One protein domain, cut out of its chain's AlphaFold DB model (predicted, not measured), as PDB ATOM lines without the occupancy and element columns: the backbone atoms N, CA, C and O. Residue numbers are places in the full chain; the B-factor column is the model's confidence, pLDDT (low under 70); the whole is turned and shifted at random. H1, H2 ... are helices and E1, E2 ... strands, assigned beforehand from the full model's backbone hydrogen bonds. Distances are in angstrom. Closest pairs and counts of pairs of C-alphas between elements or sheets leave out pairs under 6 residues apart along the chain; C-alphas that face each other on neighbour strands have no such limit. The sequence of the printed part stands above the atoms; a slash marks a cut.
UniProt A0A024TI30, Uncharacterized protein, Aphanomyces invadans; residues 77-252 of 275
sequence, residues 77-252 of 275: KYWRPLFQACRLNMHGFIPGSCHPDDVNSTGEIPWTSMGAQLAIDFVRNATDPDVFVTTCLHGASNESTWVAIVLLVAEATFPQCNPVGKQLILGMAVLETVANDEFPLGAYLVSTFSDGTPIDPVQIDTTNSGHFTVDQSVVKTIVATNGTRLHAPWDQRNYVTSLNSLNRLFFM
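AT A GLANCE: This is residues 77 to 252 of the 275 residues of an uncharacterized protein of Aphanomyces invadans (UniProt A0A024TI30). A strongly twisted sheet of seven strands curls round one long helix, H2, with the short helix H1 also on the sheet. Two small hairpins, E6 with E7 and E10 with E11, lie away from this body. The printed part has 176 residues, with two named helices and eleven named strands in the order E1, H1, H2, E2, E3, E4, E5, E6, E7, E8, E9, E10, E11; the class is mixed, helices and strands. The large sheet has the order E1, E2, E3, E4, E5, E8, E9, and it and both hairpins are antiparallel. The whole is compact, with a radius of gyration of the C-alphas of 16.3 A, and the C-alphas span 50 by 34 by 33 A.

IN THESE COORDINATES: Find C-alpha 80 at (-12.233, -9.273, 22.837); from there E1, residues 80 to 89, runs 24.6 A and bends by 60 degrees at residue 83. Next come H1, residues 100 to 104, and H2, residues 108 to 121, which begins with C-alpha 108 at (4.259, 5.940, 28.542) and is 19.8 A long. Then read four long strands: E2, residues 131 to 138, 21.8 A; E3, residues 148 to 154, 19.6 A; E4, residues 171 to 178, 22.3 A; and E5, residues 187 to 194, 22.2 A. E6, residues 201 to 205, and E7, residues 211 to 215, follow. E8, residues 219 to 224, is 16.1 A long, and E9, residues 229 to 232, comes after it. Last are E10, residues 240 to 244, and E11, residues 247 to 251, which ends with C-alpha 251 at (0.765, -20.362, 34.766).

HOW THE PARTS SIT: Start with the large sheet, whose edge strands are E1 and E9. Between E1 and E2 look at N 133 and O 86, 2.9 A apart and within hydrogen-bond range. E2, E3, E4 and E5 form a meander, each strand the antiparallel neighbour of the one before; in range are N 136 and O 150 at 2.7 A, N 151 and O 173 at 2.7 A, and N 174 and O 191 at 2.8 A. Beyond E5 come E8, with N 223 and O 188 at 2.7 A, and E9, in a hairpin with E8, with N 222 and O 230 at 2.8 A. H2 is on one face of this sheet, two layers, a helix over a sheet; its closest C-alphas to E8 are those of Pro 110 and Val 223, 6.2 A apart, and to E1 those of Ala 119 and Asn 89, 6.4 A. H1 is on the sheet at a height of 8.9 A and only just over E2, where 3 of its 5 C-alphas fall. H1 and H2 are close but not clearly touching, with the C-alphas of Val 103 and Trp 111 5.7 A apart. In H1 every O i to N i+4 pair is within hydrogen-bond range; in H2, 9 of 10 are. The hairpin of E6 and E7 has N 202 and O 214 at 2.8 A, and E6 is apart from E5, as E7 is from E8. In the hairpin of E10 and E11, N 247 and O 244 are 3.1 A apart; E11 is apart from E4, while the closest C-alphas of E4 and E10, Thr 177 and Val 240, are 7.8 A apart.

THE WHOLE: The two C-alphas farthest apart are those of Thr 127 and Leu 246, at 53.5 A. The printed part has no cut. The long link is E3 to E4, residues 155 to 170. The mean pLDDT of the printed part is 83.4; look for values under 70 at residues 139 to 146, 206 to 210 and 237 to 252, where the model's confidence is low.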
ATOM      1  N   LYS A  77     -12.214 -17.547  20.223       81.19
ATOM      2  CA  LYS A  77     -13.562 -17.058  20.576       81.19
ATOM      3  C   LYS A  77     -13.624 -16.245  21.880       81.19
ATOM      4  O   LYS A  77     -14.630 -15.593  22.133       81.19
ATOM      5  N   TYR A  78     -12.599 -16.334  22.730       80.12
ATOM      6  CA  TYR A  78     -12.518 -15.582  23.987       80.12
ATOM      7  C   TYR A  78     -11.780 -14.249  23.857       80.12
ATOM      8  O   TYR A  78     -11.677 -13.516  24.839       80.12
ATOM      9  N   TRP A  79     -11.257 -13.936  22.674       86.19
ATOM     10  CA  TRP A  79     -10.567 -12.684  22.424       86.19
ATOM     11  C   TRP A  79     -11.589 -11.572  22.243       86.19
ATOM     12  O   TRP A  79     -12.565 -11.724  21.504       86.19
ATOM     13  N   ARG A  80     -11.360 -10.447  22.915       88.06
ATOM     14  CA  ARG A  80     -12.233  -9.273  22.837       88.06
ATOM     15  C   ARG A  80     -11.436  -8.080  22.326       88.06
ATOM     16  O   ARG A  80     -10.289  -7.928  22.742       88.06
ATOM     17  N   PRO A  81     -12.001  -7.251  21.437       90.88
ATOM     18  CA  PRO A  81     -11.358  -5.999  21.075       90.88
ATOM     19  C   PRO A  81     -11.270  -5.086  22.293       90.88
ATOM     20  O   PRO A  81     -12.224  -5.000  23.068       90.88
ATOM     21  N   LEU A  82     -10.117  -4.440  22.448       90.00
ATOM     22  CA  LEU A  82      -9.946  -3.317  23.357       90.00
ATOM     23  C   LEU A  82     -10.003  -2.020  22.548       90.00
ATOM     24  O   LEU A  82     -11.006  -1.317  22.605       90.00
ATOM     25  N   PHE A  83      -8.990  -1.776  21.709       94.38
ATOM     26  CA  PHE A  83      -8.892  -0.587  20.861       94.38
ATOM     27  C   PHE A  83      -8.283  -0.908  19.489       94.38
ATOM     28  O   PHE A  83      -7.482  -1.828  19.337       94.38
ATOM     29  N   GLN A  84      -8.667  -0.126  18.479       95.56
ATOM     30  CA  GLN A  84      -8.146  -0.164  17.108       95.56
ATOM     31  C   GLN A  84      -7.619   1.231  16.758       95.56
ATOM     32  O   GLN A  84      -8.313   2.011  16.109       95.56
ATOM     33  N   ALA A  85      -6.446   1.585  17.286       95.06
ATOM     34  CA  ALA A  85      -5.943   2.962  17.234       95.06
ATOM     35  C   ALA A  85      -4.456   3.044  16.866       95.06
ATOM     36  O   ALA A  85      -4.080   3.768  15.945       95.06
ATOM     37  N   CYS A  86      -3.616   2.262  17.544       97.06
ATOM     38  CA  CYS A  86      -2.167   2.331  17.401       97.06
ATOM     39  C   CYS A  86      -1.685   2.132  15.959       97.06
ATOM     40  O   CYS A  86      -2.069   1.184  15.271       97.06
ATOM     41  N   ARG A  87      -0.759   2.988  15.527       97.81
ATOM     42  CA  ARG A  87       0.012   2.800  14.295       97.81
ATOM     43  C   ARG A  87       1.475   2.576  14.647       97.81
ATOM     44  O   ARG A  87       1.978   3.174  15.596       97.81
ATOM     45  N   LEU A  88       2.144   1.712  13.896       97.69
ATOM     46  CA  LEU A  88       3.538   1.333  14.123       97.69
ATOM     47  C   LEU A  88       4.358   1.612  12.859       97.69
ATOM     48  O   LEU A  88       3.936   1.267  11.757       97.69
ATOM     49  N   ASN A  89       5.530   2.219  13.022       96.81
ATOM     50  CA  ASN A  89       6.502   2.461  11.957       96.81
ATOM     51  C   ASN A  89       7.877   1.886  12.345       96.81
ATOM     52  O   ASN A  89       7.993   1.168  13.338       96.81
ATOM     53  N   MET A  90       8.931   2.208  11.589       96.50
ATOM     54  CA  MET A  90      10.282   1.697  11.869       96.50
ATOM     55  C   MET A  90      10.876   2.114  13.225       96.50
ATOM     56  O   MET A  90      11.826   1.499  13.699       96.50
ATOM     57  N   HIS A  91      10.351   3.170  13.848       96.69
ATOM     58  CA  HIS A  91      10.816   3.667  15.143       96.69
ATOM     59  C   HIS A  91       9.997   3.130  16.320       96.69
ATOM     60  O   HIS A  91      10.436   3.230  17.463       96.69
ATOM     61  N   GLY A  92       8.816   2.572  16.053       97.44
ATOM     62  CA  GLY A  92       7.883   2.100  17.065       97.44
ATOM     63  C   GLY A  92       6.491   2.684  16.884       97.44
ATOM     64  O   GLY A  92       6.054   2.939  15.761       97.44
ATOM     65  N   PHE A  93       5.754   2.846  17.984       97.94
ATOM     66  CA  PHE A  93       4.415   3.429  17.917       97.94
ATOM     67  C   PHE A  93       4.492   4.899  17.515       97.94
ATOM     68  O   PHE A  93       5.300   5.659  18.047       97.94
ATOM     69  N   ILE A  94       3.619   5.311  16.600       97.19
ATOM     70  CA  ILE A  94       3.529   6.706  16.177       97.19
ATOM     71  C   ILE A  94       2.943   7.524  17.339       97.19
ATOM     72  O   ILE A  94       1.850   7.181  17.811       97.19
ATOM     73  N   PRO A  95       3.615   8.596  17.801       95.19
ATOM     74  CA  PRO A  95       3.117   9.425  18.895       95.19
ATOM     75  C   PRO A  95       1.687   9.914  18.643       95.19
ATOM     76  O   PRO A  95       1.367  10.391  17.556       95.19
ATOM     77  N   GLY A  96       0.813   9.765  19.641       94.56
ATOM     78  CA  GLY A  96      -0.596  10.166  19.554       94.56
ATOM     79  C   GLY A  96      -1.496   9.275  18.686       94.56
ATOM     80  O   GLY A  96      -2.686   9.556  18.591       94.56
ATOM     81  N   SER A  97      -0.973   8.207  18.069       97.06
ATOM     82  CA  SER A  97      -1.808   7.260  17.309       97.06
ATOM     83  C   SER A  97      -2.541   6.255  18.202       97.06
ATOM     84  O   SER A  97      -3.653   5.846  17.891       97.06
ATOM     85  N   CYS A  98      -1.928   5.855  19.316       97.06
ATOM     86  CA  CYS A  98      -2.502   4.897  20.254       97.06
ATOM     87  C   CYS A  98      -3.619   5.501  21.106       97.06
ATOM     88  O   CYS A  98      -3.600   6.693  21.419       97.06
ATOM     89  N   HIS A  99      -4.561   4.660  21.541       95.69
ATOM     90  CA  HIS A  99      -5.572   5.086  22.499       95.69
ATOM     91  C   HIS A  99      -4.906   5.369  23.862       95.69
ATOM     92  O   HIS A  99      -4.033   4.601  24.269       95.69
ATOM     93  N   PRO A 100      -5.292   6.421  24.606       93.50
ATOM     94  CA  PRO A 100      -4.660   6.741  25.890       93.50
ATOM     95  C   PRO A 100      -4.687   5.586  26.899       93.50
ATOM     96  O   PRO A 100      -3.723   5.380  27.629       93.50
ATOM     97  N   ASP A 101      -5.758   4.790  26.900       89.56
ATOM     98  CA  ASP A 101      -5.881   3.634  27.797       89.56
ATOM     99  C   ASP A 101      -4.963   2.462  27.418       89.56
ATOM    100  O   ASP A 101      -4.569   1.701  28.300       89.56
ATOM    101  N   ASP A 102      -4.569   2.337  26.143       90.00
ATOM    102  CA  ASP A 102      -3.507   1.400  25.755       90.00
ATOM    103  C   ASP A 102      -2.202   1.812  26.443       90.00
ATOM    104  O   ASP A 102      -1.582   1.018  27.148       90.00
ATOM    105  N   VAL A 103      -1.832   3.089  26.323       92.75
ATOM    106  CA  VAL A 103      -0.603   3.642  26.911       92.75
ATOM    107  C   VAL A 103      -0.633   3.561  28.440       92.75
ATOM    108  O   VAL A 103       0.351   3.162  29.058       92.75
ATOM    109  N   ASN A 104      -1.769   3.871  29.068       89.88
ATOM    110  CA  ASN A 104      -1.928   3.818  30.523       89.88
ATOM    111  C   ASN A 104      -1.859   2.395  31.094       89.88
ATOM    112  O   ASN A 104      -1.620   2.242  32.291       89.88
ATOM    113  N   SER A 105      -2.043   1.355  30.272       85.69
ATOM    114  CA  SER A 105      -1.960  -0.036  30.735       85.69
ATOM    115  C   SER A 105      -0.557  -0.425  31.219       85.69
ATOM    116  O   SER A 105      -0.423  -1.265  32.111       85.69
ATOM    117  N   THR A 106       0.486   0.211  30.673       88.44
ATOM    118  CA  THR A 106       1.885  -0.005  31.080       88.44
ATOM    119  C   THR A 106       2.619   1.267  31.505       88.44
ATOM    120  O   THR A 106       3.672   1.190  32.135       88.44
ATOM    121  N   GLY A 107       2.072   2.437  31.176       90.75
ATOM    122  CA  GLY A 107       2.747   3.724  31.277       90.75
ATOM    123  C   GLY A 107       3.490   4.092  29.988       90.75
ATOM    124  O   GLY A 107       3.887   3.243  29.192       90.75
ATOM    125  N   GLU A 108       3.713   5.390  29.790       94.12
ATOM    126  CA  GLU A 108       4.259   5.940  28.542       94.12
ATOM    127  C   GLU A 108       5.647   5.394  28.180       94.12
ATOM    128  O   GLU A 108       5.895   5.047  27.021       94.12
ATOM    129  N   ILE A 109       6.541   5.287  29.166       95.62
ATOM    130  CA  ILE A 109       7.920   4.842  28.943       95.62
ATOM    131  C   ILE A 109       7.946   3.363  28.507       95.62
ATOM    132  O   ILE A 109       8.473   3.081  27.425       95.62
ATOM    133  N   PRO A 110       7.347   2.407  29.251       93.94
ATOM    134  CA  PRO A 110       7.302   1.014  28.808       93.94
ATOM    135  C   PRO A 110       6.529   0.815  27.505       93.94
ATOM    136  O   PRO A 110       6.956   0.017  26.670       93.94
ATOM    137  N   TRP A 111       5.424   1.541  27.295       95.75
ATOM    138  CA  TRP A 111       4.630   1.436  26.069       95.75
ATOM    139  C   TRP A 111       5.432   1.847  24.830       95.75
ATOM    140  O   TRP A 111       5.472   1.121  23.834       95.75
ATOM    141  N   THR A 112       6.131   2.981  24.908       97.06
ATOM    142  CA  THR A 112       6.997   3.470  23.828       97.06
ATOM    143  C   THR A 112       8.144   2.498  23.550       97.06
ATOM    144  O   THR A 112       8.383   2.142  22.395       97.06
ATOM    145  N   SER A 113       8.813   2.000  24.596       97.56
ATOM    146  CA  SER A 113       9.885   1.004  24.455       97.56
ATOM    147  C   SER A 113       9.395  -0.306  23.842       97.56
ATOM    148  O   SER A 113      10.085  -0.886  23.002       97.56
ATOM    149  N   MET A 114       8.196  -0.764  24.211       96.81
ATOM    150  CA  MET A 114       7.559  -1.915  23.576       96.81
ATOM    151  C   MET A 114       7.326  -1.654  22.088       96.81
ATOM    152  O   MET A 114       7.715  -2.484  21.276       96.81
ATOM    153  N   GLY A 115       6.770  -0.500  21.711       97.31
ATOM    154  CA  GLY A 115       6.602  -0.129  20.305       97.31
ATOM    155  C   GLY A 115       7.915  -0.196  19.528       97.31
ATOM    156  O   GLY A 115       7.984  -0.824  18.475       97.31
ATOM    157  N   ALA A 116       8.987   0.376  20.080       97.38
ATOM    158  CA  ALA A 116      10.313   0.312  19.473       97.38
ATOM    159  C   ALA A 116      10.850  -1.126  19.358       97.38
ATOM    160  O   ALA A 116      11.605  -1.424  18.436       97.38
ATOM    161  N   GLN A 117      10.500  -2.026  20.286       97.31
ATOM    162  CA  GLN A 117      10.844  -3.445  20.169       97.31
ATOM    163  C   GLN A 117      10.047  -4.126  19.056       97.31
ATOM    164  O   GLN A 117      10.632  -4.824  18.238       97.31
ATOM    165  N   LEU A 118       8.740  -3.873  18.971       96.56
ATOM    166  CA  LEU A 118       7.890  -4.443  17.927       96.56
ATOM    167  C   LEU A 118       8.350  -4.032  16.529       96.56
ATOM    168  O   LEU A 118       8.329  -4.851  15.618       96.56
ATOM    169  N   ALA A 119       8.807  -2.791  16.348       95.88
ATOM    170  CA  ALA A 119       9.372  -2.352  15.075       95.88
ATOM    171  C   ALA A 119      10.594  -3.192  14.651       95.88
ATOM    172  O   ALA A 119      10.730  -3.516  13.471       95.88
ATOM    173  N   ILE A 120      11.440  -3.586  15.611       95.25
ATOM    174  CA  ILE A 120      12.588  -4.477  15.383       95.25
ATOM    175  C   ILE A 120      12.105  -5.900  15.080       95.25
ATOM    176  O   ILE A 120      12.532  -6.488  14.090       95.25
ATOM    177  N   ASP A 121      11.195  -6.437  15.895       94.12
ATOM    178  CA  ASP A 121      10.704  -7.817  15.773       94.12
ATOM    179  C   ASP A 121       9.927  -8.049  14.458       94.12
ATOM    180  O   ASP A 121       9.985  -9.126  13.861       94.12
ATOM    181  N   PHE A 122       9.218  -7.028  13.968       93.25
ATOM    182  CA  PHE A 122       8.540  -7.040  12.667       93.25
ATOM    183  C   PHE A 122       9.433  -6.582  11.505       93.25
ATOM    184  O   PHE A 122       8.931  -6.426  10.393       93.25
ATOM    185  N   VAL A 123      10.735  -6.372  11.746       91.88
ATOM    186  CA  VAL A 123      11.750  -6.018  10.737       91.88
ATOM    187  C   VAL A 123      11.306  -4.825   9.874       91.88
ATOM    188  O   VAL A 123      11.396  -4.846   8.648       91.88
ATOM    189  N   ARG A 124      10.761  -3.785  10.515       92.62
ATOM    190  CA  ARG A 124      10.234  -2.603   9.819       92.62
ATOM    191  C   ARG A 124      11.370  -1.705   9.336       92.62
ATOM    192  O   ARG A 124      12.237  -1.319  10.117       92.62
ATOM    193  N   ASN A 125      11.315  -1.305   8.070       91.38
ATOM    194  CA  ASN A 125      12.278  -0.408   7.433       91.38
ATOM    195  C   ASN A 125      11.700   0.994   7.205       91.38
ATOM    196  O   ASN A 125      10.488   1.201   7.214       91.38
ATOM    197  N   ALA A 126      12.577   1.964   6.932       90.56
ATOM    198  CA  ALA A 126      12.208   3.365   6.677       90.56
ATOM    199  C   ALA A 126      11.269   3.561   5.483       90.56
ATOM    200  O   ALA A 126      10.557   4.558   5.405       90.56
ATOM    201  N   THR A 127      11.321   2.635   4.531       92.06
ATOM    202  CA  THR A 127      10.525   2.658   3.304       92.06
ATOM    203  C   THR A 127       9.165   2.000   3.469       92.06
ATOM    204  O   THR A 127       8.320   2.142   2.587       92.06
ATOM    205  N   ASP A 128       8.960   1.254   4.554       92.19
ATOM    206  CA  ASP A 128       7.737   0.491   4.727       92.19
ATOM    207  C   ASP A 128       6.611   1.418   5.205       92.19
ATOM    208  O   ASP A 128       6.850   2.313   6.021       92.19
ATOM    209  N   PRO A 129       5.367   1.218   4.738       94.12
ATOM    210  CA  PRO A 129       4.240   2.009   5.211       94.12
ATOM    211  C   PRO A 129       3.975   1.764   6.701       94.12
ATOM    212  O   PRO A 129       4.297   0.706   7.247       94.12
ATOM    213  N   ASP A 130       3.328   2.724   7.358       96.44
ATOM    214  CA  ASP A 130       2.836   2.527   8.719       96.44
ATOM    215  C   ASP A 130       1.846   1.357   8.765       96.44
ATOM    216  O   ASP A 130       0.945   1.261   7.926       96.44
ATOM    217  N   VAL A 131       1.967   0.508   9.782       96.75
ATOM    218  CA  VAL A 131       1.078  -0.641   9.984       96.75
ATOM    219  C   VAL A 131       0.069  -0.365  11.085       96.75
ATOM    220  O   VAL A 131       0.282   0.465  11.973       96.75
ATOM    221  N   PHE A 132      -1.050  -1.071  11.019       97.81
ATOM    222  CA  PHE A 132      -2.174  -0.930  11.928       97.81
ATOM    223  C   PHE A 132      -2.071  -1.959  13.045       97.81
ATOM    224  O   PHE A 132      -1.913  -3.154  12.786       97.81
ATOM    225  N   VAL A 133      -2.185  -1.490  14.286       97.75
ATOM    226  CA  VAL A 133      -2.102  -2.323  15.483       97.75
ATOM    227  C   VAL A 133      -3.431  -2.283  16.226       97.75
ATOM    228  O   VAL A 133      -3.902  -1.226  16.646       97.75
ATOM    229  N   THR A 134      -4.033  -3.457  16.396       97.12
ATOM    230  CA  THR A 134      -5.227  -3.644  17.224       97.12
ATOM    231  C   THR A 134      -4.832  -4.233  18.566       97.12
ATOM    232  O   THR A 134      -4.192  -5.286  18.614       97.12
ATOM    233  N   THR A 135      -5.293  -3.610  19.645       95.12
ATOM    234  CA  THR A 135      -5.188  -4.150  20.997       95.12
ATOM    235  C   THR A 135      -6.384  -5.043  21.302       95.12
ATOM    236  O   THR A 135      -7.546  -4.643  21.195       95.12
ATOM    237  N   CYS A 136      -6.099  -6.267  21.722       92.19
ATOM    238  CA  CYS A 136      -7.061  -7.288  22.093       92.19
ATOM    239  C   CYS A 136      -6.841  -7.713  23.543       92.19
ATOM    240  O   CYS A 136      -5.709  -7.812  24.012       92.19
ATOM    241  N   LEU A 137      -7.922  -8.046  24.239       87.69
ATOM    242  CA  LEU A 137      -7.860  -8.699  25.536       87.69
ATOM    243  C   LEU A 137      -8.049 -10.198  25.394       87.69
ATOM    244  O   LEU A 137      -8.908 -10.686  24.651       87.69
ATOM    245  N   HIS A 138      -7.283 -10.918  26.199       80.75
ATOM    246  CA  HIS A 138      -7.360 -12.355  26.319       80.75
ATOM    247  C   HIS A 138      -7.350 -12.762  27.789       80.75
ATOM    248  O   HIS A 138      -6.422 -12.416  28.510       80.75
ATOM    249  N   GLY A 139      -8.331 -13.552  28.226       69.81
ATOM    250  CA  GLY A 139      -8.363 -14.108  29.585       69.81
ATOM    251  C   GLY A 139      -9.484 -13.595  30.468       69.81
ATOM    252  O   GLY A 139      -9.884 -14.304  31.370       69.81
ATOM    253  N   ALA A 140     -10.083 -12.445  30.166       58.78
ATOM    254  CA  ALA A 140     -11.187 -11.904  30.953       58.78
ATOM    255  C   ALA A 140     -12.538 -12.557  30.580       58.78
ATOM    256  O   ALA A 140     -13.315 -12.027  29.778       58.78
ATOM    257  N   SER A 141     -12.845 -13.726  31.150       58.84
ATOM    258  CA  SER A 141     -14.243 -14.028  31.495       58.84
ATOM    259  C   SER A 141     -14.612 -13.247  32.763       58.84
ATOM    260  O   SER A 141     -13.724 -12.840  33.505       58.84
ATOM    261  N   ASN A 142     -15.905 -13.056  33.045       54.47
ATOM    262  CA  ASN A 142     -16.378 -12.328  34.239       54.47
ATOM    263  C   ASN A 142     -15.891 -12.943  35.576       54.47
ATOM    264  O   ASN A 142     -16.095 -12.354  36.631       54.47
ATOM    265  N   GLU A 143     -15.258 -14.115  35.527       53.12
ATOM    266  CA  GLU A 143     -14.742 -14.882  36.662       53.12
ATOM    267  C   GLU A 143     -13.209 -15.032  36.637       53.12
ATOM    268  O   GLU A 143     -12.635 -15.627  37.546       53.12
ATOM    269  N   SER A 144     -12.520 -14.537  35.600       56.69
ATOM    270  CA  SER A 144     -11.064 -14.681  35.510       56.69
ATOM    271  C   SER A 144     -10.334 -13.562  36.232       56.69
ATOM    272  O   SER A 144     -10.561 -12.380  35.998       56.69
ATOM    273  N   THR A 145      -9.375 -13.959  37.059       63.19
ATOM    274  CA  THR A 145      -8.491 -13.067  37.816       63.19
ATOM    275  C   THR A 145      -7.296 -12.570  37.000       63.19
ATOM    276  O   THR A 145      -6.331 -12.074  37.574       63.19
ATOM    277  N   TRP A 146      -7.293 -12.772  35.680       69.69
ATOM    278  CA  TRP A 146      -6.136 -12.503  34.835       69.69
ATOM    279  C   TRP A 146      -6.542 -12.069  33.424       69.69
ATOM    280  O   TRP A 146      -7.574 -12.476  32.890       69.69
ATOM    281  N   VAL A 147      -5.694 -11.251  32.806       75.50
ATOM    282  CA  VAL A 147      -5.842 -10.796  31.424       75.50
ATOM    283  C   VAL A 147      -4.454 -10.619  30.806       75.50
ATOM    284  O   VAL A 147      -3.528 -10.187  31.483       75.50
ATOM    285  N   ALA A 148      -4.294 -10.983  29.536       82.06
ATOM    286  CA  ALA A 148      -3.186 -10.522  28.706       82.06
ATOM    287  C   ALA A 148      -3.687  -9.561  27.647       82.06
ATOM    288  O   ALA A 148      -4.805  -9.698  27.134       82.06
ATOM    289  N   ILE A 149      -2.792  -8.653  27.294       88.62
ATOM    290  CA  ILE A 149      -2.942  -7.772  26.156       88.62
ATOM    291  C   ILE A 149      -2.287  -8.457  24.958       88.62
ATOM    292  O   ILE A 149      -1.154  -8.924  25.034       88.62
ATOM    293  N   VAL A 150      -3.016  -8.547  23.854       91.88
ATOM    294  CA  VAL A 150      -2.528  -9.088  22.588       91.88
ATOM    295  C   VAL A 150      -2.586  -7.988  21.546       91.88
ATOM    296  O   VAL A 150      -3.634  -7.391  21.334       91.88
ATOM    297  N   LEU A 151      -1.470  -7.734  20.886       94.94
ATOM    298  CA  LEU A 151      -1.329  -6.765  19.816       94.94
ATOM    299  C   LEU A 151      -1.313  -7.523  18.495       94.94
ATOM    300  O   LEU A 151      -0.423  -8.336  18.252       94.94
ATOM    301  N   LEU A 152      -2.313  -7.283  17.658       95.06
ATOM    302  CA  LEU A 152      -2.378  -7.822  16.304       95.06
ATOM    303  C   LEU A 152      -1.933  -6.750  15.321       95.06
ATOM    304  O   LEU A 152      -2.432  -5.628  15.386       95.06
ATOM    305  N   VAL A 153      -1.037  -7.101  14.400       95.44
ATOM    306  CA  VAL A 153      -0.429  -6.140  13.470       95.44
ATOM    307  C   VAL A 153      -0.752  -6.516  12.030       95.44
ATOM    308  O   VAL A 153      -0.586  -7.670  11.646       95.44
ATOM    309  N   ALA A 154      -1.201  -5.560  11.216       94.50
ATOM    310  CA  ALA A 154      -1.472  -5.778   9.794       94.50
ATOM    311  C   ALA A 154      -1.176  -4.529   8.949       94.50
ATOM    312  O   ALA A 154      -1.223  -3.404   9.438       94.50
ATOM    313  N   GLU A 155      -0.894  -4.720   7.659       92.69
ATOM    314  CA  GLU A 155      -0.493  -3.623   6.762       92.69
ATOM    315  C   GLU A 155      -1.660  -2.771   6.265       92.69
ATOM    316  O   GLU A 155      -1.534  -1.557   6.144       92.69
ATOM    317  N   ALA A 156      -2.800  -3.393   5.959       90.69
ATOM    318  CA  ALA A 156      -3.868  -2.716   5.225       90.69
ATOM    319  C   ALA A 156      -4.892  -2.015   6.130       90.69
ATOM    320  O   ALA A 156      -5.374  -0.933   5.801       90.69
ATOM    321  N   THR A 157      -5.277  -2.651   7.238       94.81
ATOM    322  CA  THR A 157      -6.348  -2.188   8.137       94.81
ATOM    323  C   THR A 157      -6.133  -2.729   9.546       94.81
ATOM    324  O   THR A 157      -5.380  -3.685   9.724       94.81
ATOM    325  N   PHE A 158      -6.821  -2.160  10.539       97.00
ATOM    326  CA  PHE A 158      -6.831  -2.696  11.900       97.00
ATOM    327  C   PHE A 158      -7.374  -4.137  11.925       97.00
ATOM    328  O   PHE A 158      -8.556  -4.342  11.621       97.00
ATOM    329  N   PRO A 159      -6.558  -5.144  12.298       95.31
ATOM    330  CA  PRO A 159      -7.008  -6.532  12.338       95.31
ATOM    331  C   PRO A 159      -8.088  -6.739  13.405       95.31
ATOM    332  O   PRO A 159      -8.170  -6.010  14.399       95.31
ATOM    333  N   GLN A 160      -8.937  -7.746  13.222       94.81
ATOM    334  CA  GLN A 160      -9.989  -8.082  14.178       94.81
ATOM    335  C   GLN A 160      -9.463  -9.072  15.224       94.81
ATOM    336  O   GLN A 160      -8.788 -10.043  14.891       94.81
ATOM    337  N   CYS A 161      -9.815  -8.889  16.497       91.38
ATOM    338  CA  CYS A 161      -9.399  -9.814  17.563       91.38
ATOM    339  C   CYS A 161     -10.021 -11.213  17.423       91.38
ATOM    340  O   CYS A 161      -9.396 -12.219  17.760       91.38
ATOM    341  N   ASN A 162     -11.246 -11.272  16.901       91.50
ATOM    342  CA  ASN A 162     -11.996 -12.499  16.657       91.50
ATOM    343  C   ASN A 162     -12.652 -12.425  15.263       91.50
ATOM    344  O   ASN A 162     -13.837 -12.097  15.166       91.50
ATOM    345  N   PRO A 163     -11.879 -12.631  14.183       89.88
ATOM    346  CA  PRO A 163     -12.370 -12.504  12.819       89.88
ATOM    347  C   PRO A 163     -13.339 -13.638  12.474       89.88
ATOM    348  O   PRO A 163     -13.146 -14.797  12.853       89.88
ATOM    349  N   VAL A 164     -14.352 -13.331  11.664       88.81
ATOM    350  CA  VAL A 164     -15.169 -14.362  11.015       88.81
ATOM    351  C   VAL A 164     -14.442 -14.815   9.749       88.81
ATOM    352  O   VAL A 164     -14.628 -14.256   8.673       88.81
ATOM    353  N   GLY A 165     -13.574 -15.818   9.888       85.81
ATOM    354  CA  GLY A 165     -12.786 -16.375   8.785       85.81
ATOM    355  C   GLY A 165     -11.291 -16.092   8.907       85.81
ATOM    356  O   GLY A 165     -10.760 -15.941  10.005       85.81
ATOM    357  N   LYS A 166     -10.589 -16.092   7.770       83.94
ATOM    358  CA  LYS A 166      -9.147 -15.817   7.724       83.94
ATOM    359  C   LYS A 166      -8.914 -14.313   7.626       83.94
ATOM    360  O   LYS A 166      -9.600 -13.640   6.866       83.94
ATOM    361  N   GLN A 167      -7.904 -13.830   8.334       88.62
ATOM    362  CA  GLN A 167      -7.372 -12.481   8.180       88.62
ATOM    363  C   GLN A 167      -5.859 -12.565   8.002       88.62
ATOM    364  O   GLN A 167      -5.225 -13.454   8.573       88.62
ATOM    365  N   LEU A 168      -5.306 -11.653   7.209       88.56
ATOM    366  CA  LEU A 168      -3.865 -11.516   7.058       88.56
ATOM    367  C   LEU A 168      -3.342 -10.584   8.153       88.56
ATOM    368  O   LEU A 168      -3.909  -9.515   8.381       88.56
ATOM    369  N   ILE A 169      -2.276 -11.003   8.818       91.94
ATOM    370  CA  ILE A 169      -1.539 -10.224   9.813       91.94
ATOM    371  C   ILE A 169      -0.054 -10.353   9.489       91.94
ATOM    372  O   ILE A 169       0.343 -11.358   8.918       91.94
ATOM    373  N   LEU A 170       0.742  -9.354   9.858       91.25
ATOM    374  CA  LEU A 170       2.208  -9.449   9.865       91.25
ATOM    375  C   LEU A 170       2.728 -10.262  11.048       91.25
ATOM    376  O   LEU A 170       3.877 -10.691  11.075       91.25
ATOM    377  N   GLY A 171       1.888 -10.399  12.065       91.12
ATOM    378  CA  GLY A 171       2.177 -11.164  13.250       91.12
ATOM    379  C   GLY A 171       1.396 -10.637  14.437       91.12
ATOM    380  O   GLY A 171       0.422  -9.883  14.315       91.12
ATOM    381  N   MET A 172       1.816 -11.085  15.607       92.50
ATOM    382  CA  MET A 172       1.163 -10.784  16.861       92.50
ATOM    383  C   MET A 172       2.181 -10.700  17.984       92.50
ATOM    384  O   MET A 172       3.145 -11.455  18.019       92.50
ATOM    385  N   ALA A 173       1.931  -9.821  18.942       92.94
ATOM    386  CA  ALA A 173       2.702  -9.761  20.167       92.94
ATOM    387  C   ALA A 173       1.782  -9.891  21.366       92.94
ATOM    388  O   ALA A 173       0.651  -9.414  21.347       92.94
ATOM    389  N   VAL A 174       2.257 -10.542  22.418       90.50
ATOM    390  CA  VAL A 174       1.511 -10.666  23.664       90.50
ATOM    391  C   VAL A 174       2.299 -10.058  24.789       90.50
ATOM    392  O   VAL A 174       3.464 -10.382  24.999       90.50
ATOM    393  N   LEU A 175       1.622  -9.155  25.475       89.44
ATOM    394  CA  LEU A 175       2.115  -8.384  26.585       89.44
ATOM    395  C   LEU A 175       1.559  -8.984  27.873       89.44
ATOM    396  O   LEU A 175       0.343  -9.087  28.081       89.44
ATOM    397  N   GLU A 176       2.482  -9.369  28.738       85.44
ATOM    398  CA  GLU A 176       2.206  -9.958  30.039       85.44
ATOM    399  C   GLU A 176       3.075  -9.291  31.111       85.44
ATOM    400  O   GLU A 176       4.034  -8.582  30.802       85.44
ATOM    401  N   THR A 177       2.737  -9.487  32.382       82.62
ATOM    402  CA  THR A 177       3.508  -8.952  33.508       82.62
ATOM    403  C   THR A 177       4.474  -9.999  34.050       82.62
ATOM    404  O   THR A 177       4.142 -11.176  34.175       82.62
ATOM    405  N   VAL A 178       5.681  -9.564  34.405       79.12
ATOM    406  CA  VAL A 178       6.714 -10.390  35.037       79.12
ATOM    407  C   VAL A 178       7.127  -9.750  36.350       79.12
ATOM    408  O   VAL A 178       7.377  -8.553  36.410       79.12
ATOM    409  N   ALA A 179       7.223 -10.558  37.401       72.50
ATOM    410  CA  ALA A 179       7.806 -10.164  38.675       72.50
ATOM    411  C   ALA A 179       8.764 -11.266  39.137       72.50
ATOM    412  O   ALA A 179       8.373 -12.431  39.247       72.50
ATOM    413  N   ASN A 180      10.019 -10.903  39.376       72.25
ATOM    414  CA  ASN A 180      11.072 -11.778  39.888       72.25
ATOM    415  C   ASN A 180      12.025 -10.953  40.776       72.25
ATOM    416  O   ASN A 180      11.785  -9.769  41.003       72.25
ATOM    417  N   ASP A 181      13.094 -11.570  41.279       75.62
ATOM    418  CA  ASP A 181      14.049 -10.884  42.162       75.62
ATOM    419  C   ASP A 181      14.807  -9.740  41.455       75.62
ATOM    420  O   ASP A 181      15.231  -8.789  42.106       75.62
ATOM    421  N   GLU A 182      14.935  -9.799  40.125       79.19
ATOM    422  CA  GLU A 182      15.554  -8.757  39.291       79.19
ATOM    423  C   GLU A 182      14.598  -7.578  39.018       79.19
ATOM    424  O   GLU A 182      15.017  -6.422  38.976       79.19
ATOM    425  N   PHE A 183      13.296  -7.854  38.915       80.00
ATOM    426  CA  PHE A 183      12.215  -6.889  38.705       80.00
ATOM    427  C   PHE A 183      11.201  -6.952  39.859       80.00
ATOM    428  O   PHE A 183      10.050  -7.359  39.657       80.00
ATOM    429  N   PRO A 184      11.582  -6.535  41.083       72.75
ATOM    430  CA  PRO A 184      10.717  -6.639  42.262       72.75
ATOM    431  C   PRO A 184       9.493  -5.718  42.187       72.75
ATOM    432  O   PRO A 184       8.464  -6.002  42.795       72.75
ATOM    433  N   LEU A 185       9.594  -4.624  41.423       74.31
ATOM    434  CA  LEU A 185       8.497  -3.688  41.143       74.31
ATOM    435  C   LEU A 185       7.673  -4.084  39.907       74.31
ATOM    436  O   LEU A 185       6.772  -3.352  39.507       74.31
ATOM    437  N   GLY A 186       7.979  -5.237  39.313       79.50
ATOM    438  CA  GLY A 186       7.391  -5.698  38.069       79.50
ATOM    439  C   GLY A 186       8.098  -5.153  36.827       79.50
ATOM    440  O   GLY A 186       8.732  -4.099  36.827       79.50
ATOM    441  N   ALA A 187       7.974  -5.915  35.753       88.81
ATOM    442  CA  ALA A 187       8.341  -5.580  34.390       88.81
ATOM    443  C   ALA A 187       7.292  -6.181  33.446       88.81
ATOM    444  O   ALA A 187       6.360  -6.873  33.870       88.81
ATOM    445  N   TYR A 188       7.452  -5.931  32.157       89.69
ATOM    446  CA  TYR A 188       6.580  -6.461  31.123       89.69
ATOM    447  C   TYR A 188       7.333  -7.476  30.281       89.69
ATOM    448  O   TYR A 188       8.483  -7.247  29.932       89.69
ATOM    449  N   LEU A 189       6.700  -8.588  29.934       91.19
ATOM    450  CA  LEU A 189       7.220  -9.542  28.965       91.19
ATOM    451  C   LEU A 189       6.417  -9.412  27.681       91.19
ATOM    452  O   LEU A 189       5.209  -9.642  27.669       91.19
ATOM    453  N   VAL A 190       7.112  -9.069  26.607       92.62
ATOM    454  CA  VAL A 190       6.566  -9.015  25.256       92.62
ATOM    455  C   VAL A 190       7.037 -10.267  24.532       92.62
ATOM    456  O   VAL A 190       8.238 -10.490  24.388       92.62
ATOM    457  N   SER A 191       6.088 -11.107  24.128       92.12
ATOM    458  CA  SER A 191       6.334 -12.289  23.299       92.12
ATOM    459  C   SER A 191       5.822 -12.020  21.892       92.12
ATOM    460  O   SER A 191       4.607 -11.975  21.694       92.12
ATOM    461  N   THR A 192       6.725 -11.846  20.935       92.50
ATOM    462  CA  THR A 192       6.402 -11.488  19.553       92.50
ATOM    463  C   THR A 192       6.546 -12.692  18.635       92.50
ATOM    464  O   THR A 192       7.580 -13.354  18.596       92.50
ATOM    465  N   PHE A 193       5.494 -12.955  17.872       90.62
ATOM    466  CA  PHE A 193       5.477 -13.875  16.749       90.62
ATOM    467  C   PHE A 193       5.322 -13.050  15.469       90.62
ATOM    468  O   PHE A 193       4.359 -12.294  15.334       90.62
ATOM    469  N   SER A 194       6.275 -13.174  14.550       90.06
ATOM    470  CA  SER A 194       6.405 -12.321  13.366       90.06
ATOM    471  C   SER A 194       6.535 -13.178  12.116       90.06
ATOM    472  O   SER A 194       7.326 -14.118  12.092       90.06
ATOM    473  N   ASP A 195       5.821 -12.816  11.053       84.06
ATOM    474  CA  ASP A 195       5.937 -13.458   9.738       84.06
ATOM    475  C   ASP A 195       7.320 -13.237   9.104       84.06
ATOM    476  O   ASP A 195       7.726 -13.972   8.200       84.06
ATOM    477  N   GLY A 196       8.056 -12.222   9.576       79.69
ATOM    478  CA  GLY A 196       9.430 -11.945   9.161       79.69
ATOM    479  C   GLY A 196      10.453 -12.937   9.720       79.69
ATOM    480  O   GLY A 196      11.573 -13.004   9.213       79.69
ATOM    481  N   THR A 197      10.089 -13.723  10.738       82.56
ATOM    482  CA  THR A 197      10.976 -14.705  11.367       82.56
ATOM    483  C   THR A 197      10.611 -16.121  10.905       82.56
ATOM    484  O   THR A 197       9.442 -16.504  10.955       82.56
ATOM    485  N   PRO A 198      11.579 -16.934  10.437       85.25
ATOM    486  CA  PRO A 198      11.311 -18.327  10.096       85.25
ATOM    487  C   PRO A 198      10.804 -19.115  11.308       85.25
ATOM    488  O   PRO A 198      11.417 -19.076  12.370       85.25
ATOM    489  N   ILE A 199       9.720 -19.863  11.110       82.75
ATOM    490  CA  ILE A 199       9.124 -20.745  12.122       82.75
ATOM    491  C   ILE A 199      10.098 -21.878  12.467       82.75
ATOM    492  O   ILE A 199      10.548 -22.587  11.562       82.75
ATOM    493  N   ASP A 200      10.335 -22.104  13.761       84.94
ATOM    494  CA  ASP A 200      11.199 -23.171  14.276       84.94
ATOM    495  C   ASP A 200      10.454 -24.026  15.322       84.94
ATOM    496  O   ASP A 200      10.375 -23.672  16.502       84.94
ATOM    497  N   PRO A 201       9.801 -25.128  14.908       84.06
ATOM    498  CA  PRO A 201       8.923 -25.889  15.781       84.06
ATOM    499  C   PRO A 201       9.695 -26.822  16.724       84.06
ATOM    500  O   PRO A 201      10.477 -27.663  16.285       84.06
ATOM    501  N   VAL A 202       9.344 -26.802  18.009       83.94
ATOM    502  CA  VAL A 202       9.831 -27.752  19.021       83.94
ATOM    503  C   VAL A 202       8.675 -28.478  19.705       83.94
ATOM    504  O   VAL A 202       7.582 -27.934  19.872       83.94
ATOM    505  N   GLN A 203       8.915 -29.724  20.109       84.31
ATOM    506  CA  GLN A 203       7.997 -30.482  20.957       84.31
ATOM    507  C   GLN A 203       8.315 -30.235  22.427       84.31
ATOM    508  O   GLN A 203       9.465 -30.371  22.842       84.31
ATOM    509  N   ILE A 204       7.292 -29.907  23.214       78.19
ATOM    510  CA  ILE A 204       7.388 -29.861  24.671       78.19
ATOM    511  C   ILE A 204       6.508 -30.944  25.275       78.19
ATOM    512  O   ILE A 204       5.311 -31.035  24.980       78.19
ATOM    513  N   ASP A 205       7.116 -31.709  26.175       80.31
ATOM    514  CA  ASP A 205       6.446 -32.704  26.995       80.31
ATOM    515  C   ASP A 205       5.943 -32.050  28.281       80.31
ATOM    516  O   ASP A 205       6.687 -31.403  29.018       80.31
ATOM    517  N   THR A 206       4.654 -32.215  28.552       69.81
ATOM    518  CA  THR A 206       4.016 -31.720  29.777       69.81
ATOM    519  C   THR A 206       3.932 -32.812  30.833       69.81
ATOM    520  O   THR A 206       3.865 -34.005  30.528       69.81
ATOM    521  N   THR A 207       3.877 -32.415  32.107       68.75
ATOM    522  CA  THR A 207       3.825 -33.350  33.243       68.75
ATOM    523  C   THR A 207       2.570 -34.227  33.243       68.75
ATOM    524  O   THR A 207       2.551 -35.272  33.885       68.75
ATOM    525  N   ASN A 208       1.528 -33.845  32.499       65.56
ATOM    526  CA  ASN A 208       0.318 -34.634  32.269       65.56
ATOM    527  C   ASN A 208       0.353 -35.460  30.966       65.56
ATOM    528  O   ASN A 208      -0.709 -35.765  30.423       65.56
ATOM    529  N   SER A 209       1.538 -35.838  30.465       61.84
ATOM    530  CA  SER A 209       1.754 -36.659  29.252       61.84
ATOM    531  C   SER A 209       1.234 -36.056  27.937       61.84
ATOM    532  O   SER A 209       1.065 -36.758  26.942       61.84
ATOM    533  N   GLY A 210       0.965 -34.749  27.911       69.12
ATOM    534  CA  GLY A 210       0.626 -34.042  26.681       69.12
ATOM    535  C   GLY A 210       1.885 -33.640  25.916       69.12
ATOM    536  O   GLY A 210       2.812 -33.090  26.511       69.12
ATOM    537  N   HIS A 211       1.884 -33.861  24.604       75.75
ATOM    538  CA  HIS A 211       2.908 -33.357  23.689       75.75
ATOM    539  C   HIS A 211       2.359 -32.137  22.953       75.75
ATOM    540  O   HIS A 211       1.280 -32.201  22.352       75.75
ATOM    541  N   PHE A 212       3.085 -31.024  23.006       75.25
ATOM    542  CA  PHE A 212       2.681 -29.779  22.366       75.25
ATOM    543  C   PHE A 212       3.774 -29.267  21.433       75.25
ATOM    544  O   PHE A 212       4.903 -29.039  21.859       75.25
ATOM    545  N   THR A 213       3.410 -29.012  20.174       77.38
ATOM    546  CA  THR A 213       4.274 -28.283  19.242       77.38
ATOM    547  C   THR A 213       4.180 -26.790  19.525       77.38
ATOM    548  O   THR A 213       3.110 -26.193  19.341       77.38
ATOM    549  N   VAL A 214       5.296 -26.188  19.912       77.56
ATOM    550  CA  VAL A 214       5.445 -24.739  20.083       77.56
ATOM    551  C   VAL A 214       6.499 -24.211  19.123       77.56
ATOM    552  O   VAL A 214       7.260 -24.986  18.551       77.56
ATOM    553  N   ASP A 215       6.528 -22.901  18.928       81.81
ATOM    554  CA  ASP A 215       7.499 -22.247  18.057       81.81
ATOM    555  C   ASP A 215       8.599 -21.570  18.886       81.81
ATOM    556  O   ASP A 215       8.302 -20.738  19.748       81.81
ATOM    557  N   GLN A 216       9.856 -21.943  18.647       83.69
ATOM    558  CA  GLN A 216      11.037 -21.356  19.287       83.69
ATOM    559  C   GLN A 216      11.440 -20.020  18.663       83.69
ATOM    560  O   GLN A 216      12.197 -19.275  19.279       83.69
ATOM    561  N   SER A 217      10.911 -19.688  17.482       85.50
ATOM    562  CA  SER A 217      11.179 -18.413  16.809       85.50
ATOM    563  C   SER A 217      10.480 -17.212  17.460       85.50
ATOM    564  O   SER A 217      10.733 -16.069  17.081       85.50
ATOM    565  N   VAL A 218       9.625 -17.447  18.466       87.94
ATOM    566  CA  VAL A 218       8.986 -16.383  19.247       87.94
ATOM    567  C   VAL A 218      10.052 -15.587  19.995       87.94
ATOM    568  O   VAL A 218      10.709 -16.091  20.909       87.94
ATOM    569  N   VAL A 219      10.173 -14.308  19.651       91.50
ATOM    570  CA  VAL A 219      11.086 -13.386  20.321       91.50
ATOM    571  C   VAL A 219      10.473 -12.972  21.650       91.50
ATOM    572  O   VAL A 219       9.335 -12.504  21.704       91.50
ATOM    573  N   LYS A 220      11.228 -13.132  22.735       92.06
ATOM    574  CA  LYS A 220      10.826 -12.677  24.064       92.06
ATOM    575  C   LYS A 220      11.720 -11.543  24.532       92.06
ATOM    576  O   LYS A 220      12.943 -11.665  24.557       92.06
ATOM    577  N   THR A 221      11.089 -10.449  24.936       94.81
ATOM    578  CA  THR A 221      11.776  -9.262  25.442       94.81
ATOM    579  C   THR A 221      11.118  -8.799  26.729       94.81
ATOM    580  O   THR A 221       9.911  -8.564  26.772       94.81
ATOM    581  N   ILE A 222      11.915  -8.650  27.783       93.44
ATOM    582  CA  ILE A 222      11.500  -7.987  29.015       93.44
ATOM    583  C   ILE A 222      11.661  -6.480  28.822       93.44
ATOM    584  O   ILE A 222      12.742  -5.999  28.494       93.44
ATOM    585  N   VAL A 223      10.586  -5.734  29.040       94.56
ATOM    586  CA  VAL A 223      10.560  -4.274  29.070       94.56
ATOM    587  C   VAL A 223      10.390  -3.841  30.520       94.56
ATOM    588  O   VAL A 223       9.334  -4.026  31.126       94.56
ATOM    589  N   ALA A 224      11.449  -3.286  31.096       92.25
ATOM    590  CA  ALA A 224      11.421  -2.741  32.444       92.25
ATOM    591  C   ALA A 224      10.612  -1.433  32.497       92.25
ATOM    592  O   ALA A 224      10.401  -0.759  31.487       92.25
ATOM    593  N   THR A 225      10.188  -1.035  33.698       89.69
ATOM    594  CA  THR A 225       9.390   0.186  33.922       89.69
ATOM    595  C   THR A 225      10.119   1.477  33.534       89.69
ATOM    596  O   THR A 225       9.482   2.475  33.209       89.69
ATOM    597  N   ASN A 226      11.455   1.453  33.511       92.19
ATOM    598  CA  ASN A 226      12.306   2.544  33.026       92.19
ATOM    599  C   ASN A 226      12.521   2.531  31.498       92.19
ATOM    600  O   ASN A 226      13.274   3.356  30.987       92.19
ATOM    601  N   GLY A 227      11.903   1.593  30.775       92.75
ATOM    602  CA  GLY A 227      11.998   1.468  29.323       92.75
ATOM    603  C   GLY A 227      13.179   0.633  28.825       92.75
ATOM    604  O   GLY A 227      13.296   0.442  27.611       92.75
ATOM    605  N   THR A 228      14.034   0.106  29.709       94.94
ATOM    606  CA  THR A 228      15.111  -0.813  29.317       94.94
ATOM    607  C   THR A 228      14.524  -2.093  28.730       94.94
ATOM    608  O   THR A 228      13.583  -2.664  29.280       94.94
ATOM    609  N   ARG A 229      15.099  -2.554  27.616       95.25
ATOM    610  CA  ARG A 229      14.698  -3.773  26.909       95.25
ATOM    611  C   ARG A 229      15.779  -4.827  27.073       95.25
ATOM    612  O   ARG A 229      16.936  -4.569  26.748       95.25
ATOM    613  N   LEU A 230      15.405  -5.992  27.577       94.38
ATOM    614  CA  LEU A 230      16.305  -7.104  27.845       94.38
ATOM    615  C   LEU A 230      15.801  -8.326  27.098       94.38
ATOM    616  O   LEU A 230      14.640  -8.712  27.232       94.38
ATOM    617  N   HIS A 231      16.673  -8.932  26.303       93.19
ATOM    618  CA  HIS A 231      16.344 -10.183  25.645       93.19
ATOM    619  C   HIS A 231      16.105 -11.271  26.697       93.19
ATOM    620  O   HIS A 231      16.899 -11.429  27.625       93.19
ATOM    621  N   ALA A 232      15.015 -12.010  26.537       89.75
ATOM    622  CA  ALA A 232      14.686 -13.156  27.361       89.75
ATOM    623  C   ALA A 232      14.734 -14.428  26.508       89.75
ATOM    624  O   ALA A 232      14.403 -14.385  25.320       89.75
ATOM    625  N   PRO A 233      15.119 -15.571  27.095       87.69
ATOM    626  CA  PRO A 233      15.148 -16.821  26.353       87.69
ATOM    627  C   PRO A 233      13.734 -17.197  25.880       87.69
ATOM    628  O   PRO A 233      12.733 -16.823  26.496       87.69
ATOM    629  N   TRP A 234      13.629 -17.948  24.781       81.31
ATOM    630  CA  TRP A 234      12.338 -18.326  24.181       81.31
ATOM    631  C   TRP A 234      11.439 -19.102  25.166       81.31
ATOM    632  O   TRP A 234      10.208 -18.985  25.151       81.31
ATOM    633  N   ASP A 235      12.048 -19.850  26.086       77.75
ATOM    634  CA  ASP A 235      11.390 -20.622  27.137       77.75
ATOM    635  C   ASP A 235      11.164 -19.821  28.431       77.75
ATOM    636  O   ASP A 235      10.638 -20.375  29.402       77.75
ATOM    637  N   GLN A 236      11.477 -18.514  28.441       81.06
ATOM    638  CA  GLN A 236      11.199 -17.622  29.565       81.06
ATOM    639  C   GLN A 236       9.746 -17.795  29.989       81.06
ATOM    640  O   GLN A 236       8.803 -17.578  29.212       81.06
ATOM    641  N   ARG A 237       9.570 -18.212  31.239       67.69
ATOM    642  CA  ARG A 237       8.251 -18.478  31.791       67.69
ATOM    643  C   ARG A 237       7.566 -17.150  32.049       67.69
ATOM    644  O   ARG A 237       8.143 -16.263  32.678       67.69
ATOM    645  N   ASN A 238       6.335 -17.040  31.569       62.25
ATOM    646  CA  ASN A 238       5.446 -15.999  32.036       62.25
ATOM    647  C   ASN A 238       4.755 -16.451  33.332       62.25
ATOM    648  O   ASN A 238       4.544 -17.651  33.528       62.25
ATOM    649  N   TYR A 239       4.422 -15.506  34.208       51.75
ATOM    650  CA  TYR A 239       3.807 -15.785  35.498       51.75
ATOM    651  C   TYR A 239       2.423 -15.143  35.571       51.75
ATOM    652  O   TYR A 239       2.294 -13.962  35.874       51.75
ATOM    653  N   VAL A 240       1.360 -15.927  35.382       47.84
ATOM    654  CA  VAL A 240       0.047 -15.502  35.890       47.84
ATOM    655  C   VAL A 240       0.049 -15.737  37.391       47.84
ATOM    656  O   VAL A 240       0.023 -16.886  37.824       47.84
ATOM    657  N   THR A 241       0.097 -14.671  38.186       40.09
ATOM    658  CA  THR A 241      -0.087 -14.793  39.633       40.09
ATOM    659  C   THR A 241      -1.584 -14.840  39.930       40.09
ATOM    660  O   THR A 241      -2.309 -13.876  39.697       40.09
ATOM    661  N   SER A 242      -2.083 -15.970  40.429       36.03
ATOM    662  CA  SER A 242      -3.316 -15.956  41.213       36.03
ATOM    663  C   SER A 242      -2.914 -15.817  42.676       36.03
ATOM    664  O   SER A 242      -2.136 -16.613  43.205       36.03
ATOM    665  N   LEU A 243      -3.379 -14.752  43.330       34.12
ATOM    666  CA  LEU A 243      -3.196 -14.556  44.765       34.12
ATOM    667  C   LEU A 243      -4.048 -15.590  45.516       34.12
ATOM    668  O   LEU A 243      -5.140 -15.283  45.977       34.12
ATOM    669  N   ASN A 244      -3.558 -16.821  45.641       35.41
ATOM    670  CA  ASN A 244      -4.019 -17.745  46.670       35.41
ATOM    671  C   ASN A 244      -2.956 -17.800  47.768       35.41
ATOM    672  O   ASN A 244      -1.778 -18.016  47.490       35.41
ATOM    673  N   SER A 245      -3.374 -17.598  49.024       30.98
ATOM    674  CA  SER A 245      -2.495 -17.331  50.180       30.98
ATOM    675  C   SER A 245      -1.502 -18.447  50.536       30.98
ATOM    676  O   SER A 245      -0.685 -18.273  51.436       30.98
ATOM    677  N   LEU A 246      -1.541 -19.577  49.827       35.75
ATOM    678  CA  LEU A 246      -0.694 -20.746  50.058       35.75
ATOM    679  C   LEU A 246       0.038 -21.249  48.810       35.75
ATOM    680  O   LEU A 246       0.810 -22.194  48.915       35.75
ATOM    681  N   ASN A 247      -0.173 -20.646  47.638       34.94
ATOM    682  CA  ASN A 247       0.463 -21.090  46.405       34.94
ATOM    683  C   ASN A 247       0.595 -19.916  45.435       34.94
ATOM    684  O   ASN A 247      -0.400 -19.453  44.876       34.94
ATOM    685  N   ARG A 248       1.833 -19.490  45.164       36.69
ATOM    686  CA  ARG A 248       2.145 -18.800  43.908       36.69
ATOM    687  C   ARG A 248       2.015 -19.841  42.793       36.69
ATOM    688  O   ARG A 248       2.990 -20.479  42.417       36.69
ATOM    689  N   LEU A 249       0.790 -20.100  42.340       32.12
ATOM    690  CA  LEU A 249       0.572 -20.883  41.128       32.12
ATOM    691  C   LEU A 249       1.061 -20.035  39.961       32.12
ATOM    692  O   LEU A 249       0.612 -18.909  39.781       32.12
ATOM    693  N   PHE A 250       2.011 -20.579  39.213       37.16
ATOM    694  CA  PHE A 250       2.641 -19.929  38.077       37.16
ATOM    695  C   PHE A 250       2.092 -20.563  36.797       37.16
ATOM    696  O   PHE A 250       2.490 -21.672  36.446       37.16
ATOM    697  N   PHE A 251       1.170 -19.896  36.097       35.34
ATOM    698  CA  PHE A 251       0.765 -20.362  34.766       35.34
ATOM    699  C   PHE A 251       1.701 -19.800  33.703       35.34
ATOM    700  O   PHE A 251       1.818 -18.584  33.565       35.34
ATOM    701  N   MET A 252       2.315 -20.702  32.938       37.03
ATOM    702  CA  MET A 252       3.131 -20.397  31.767       37.03
ATOM    703  C   MET A 252       2.246 -20.351  30.521       37.03
ATOM    704  O   MET A 252       1.408 -21.233  30.324       37.03
TER     705      MET A 252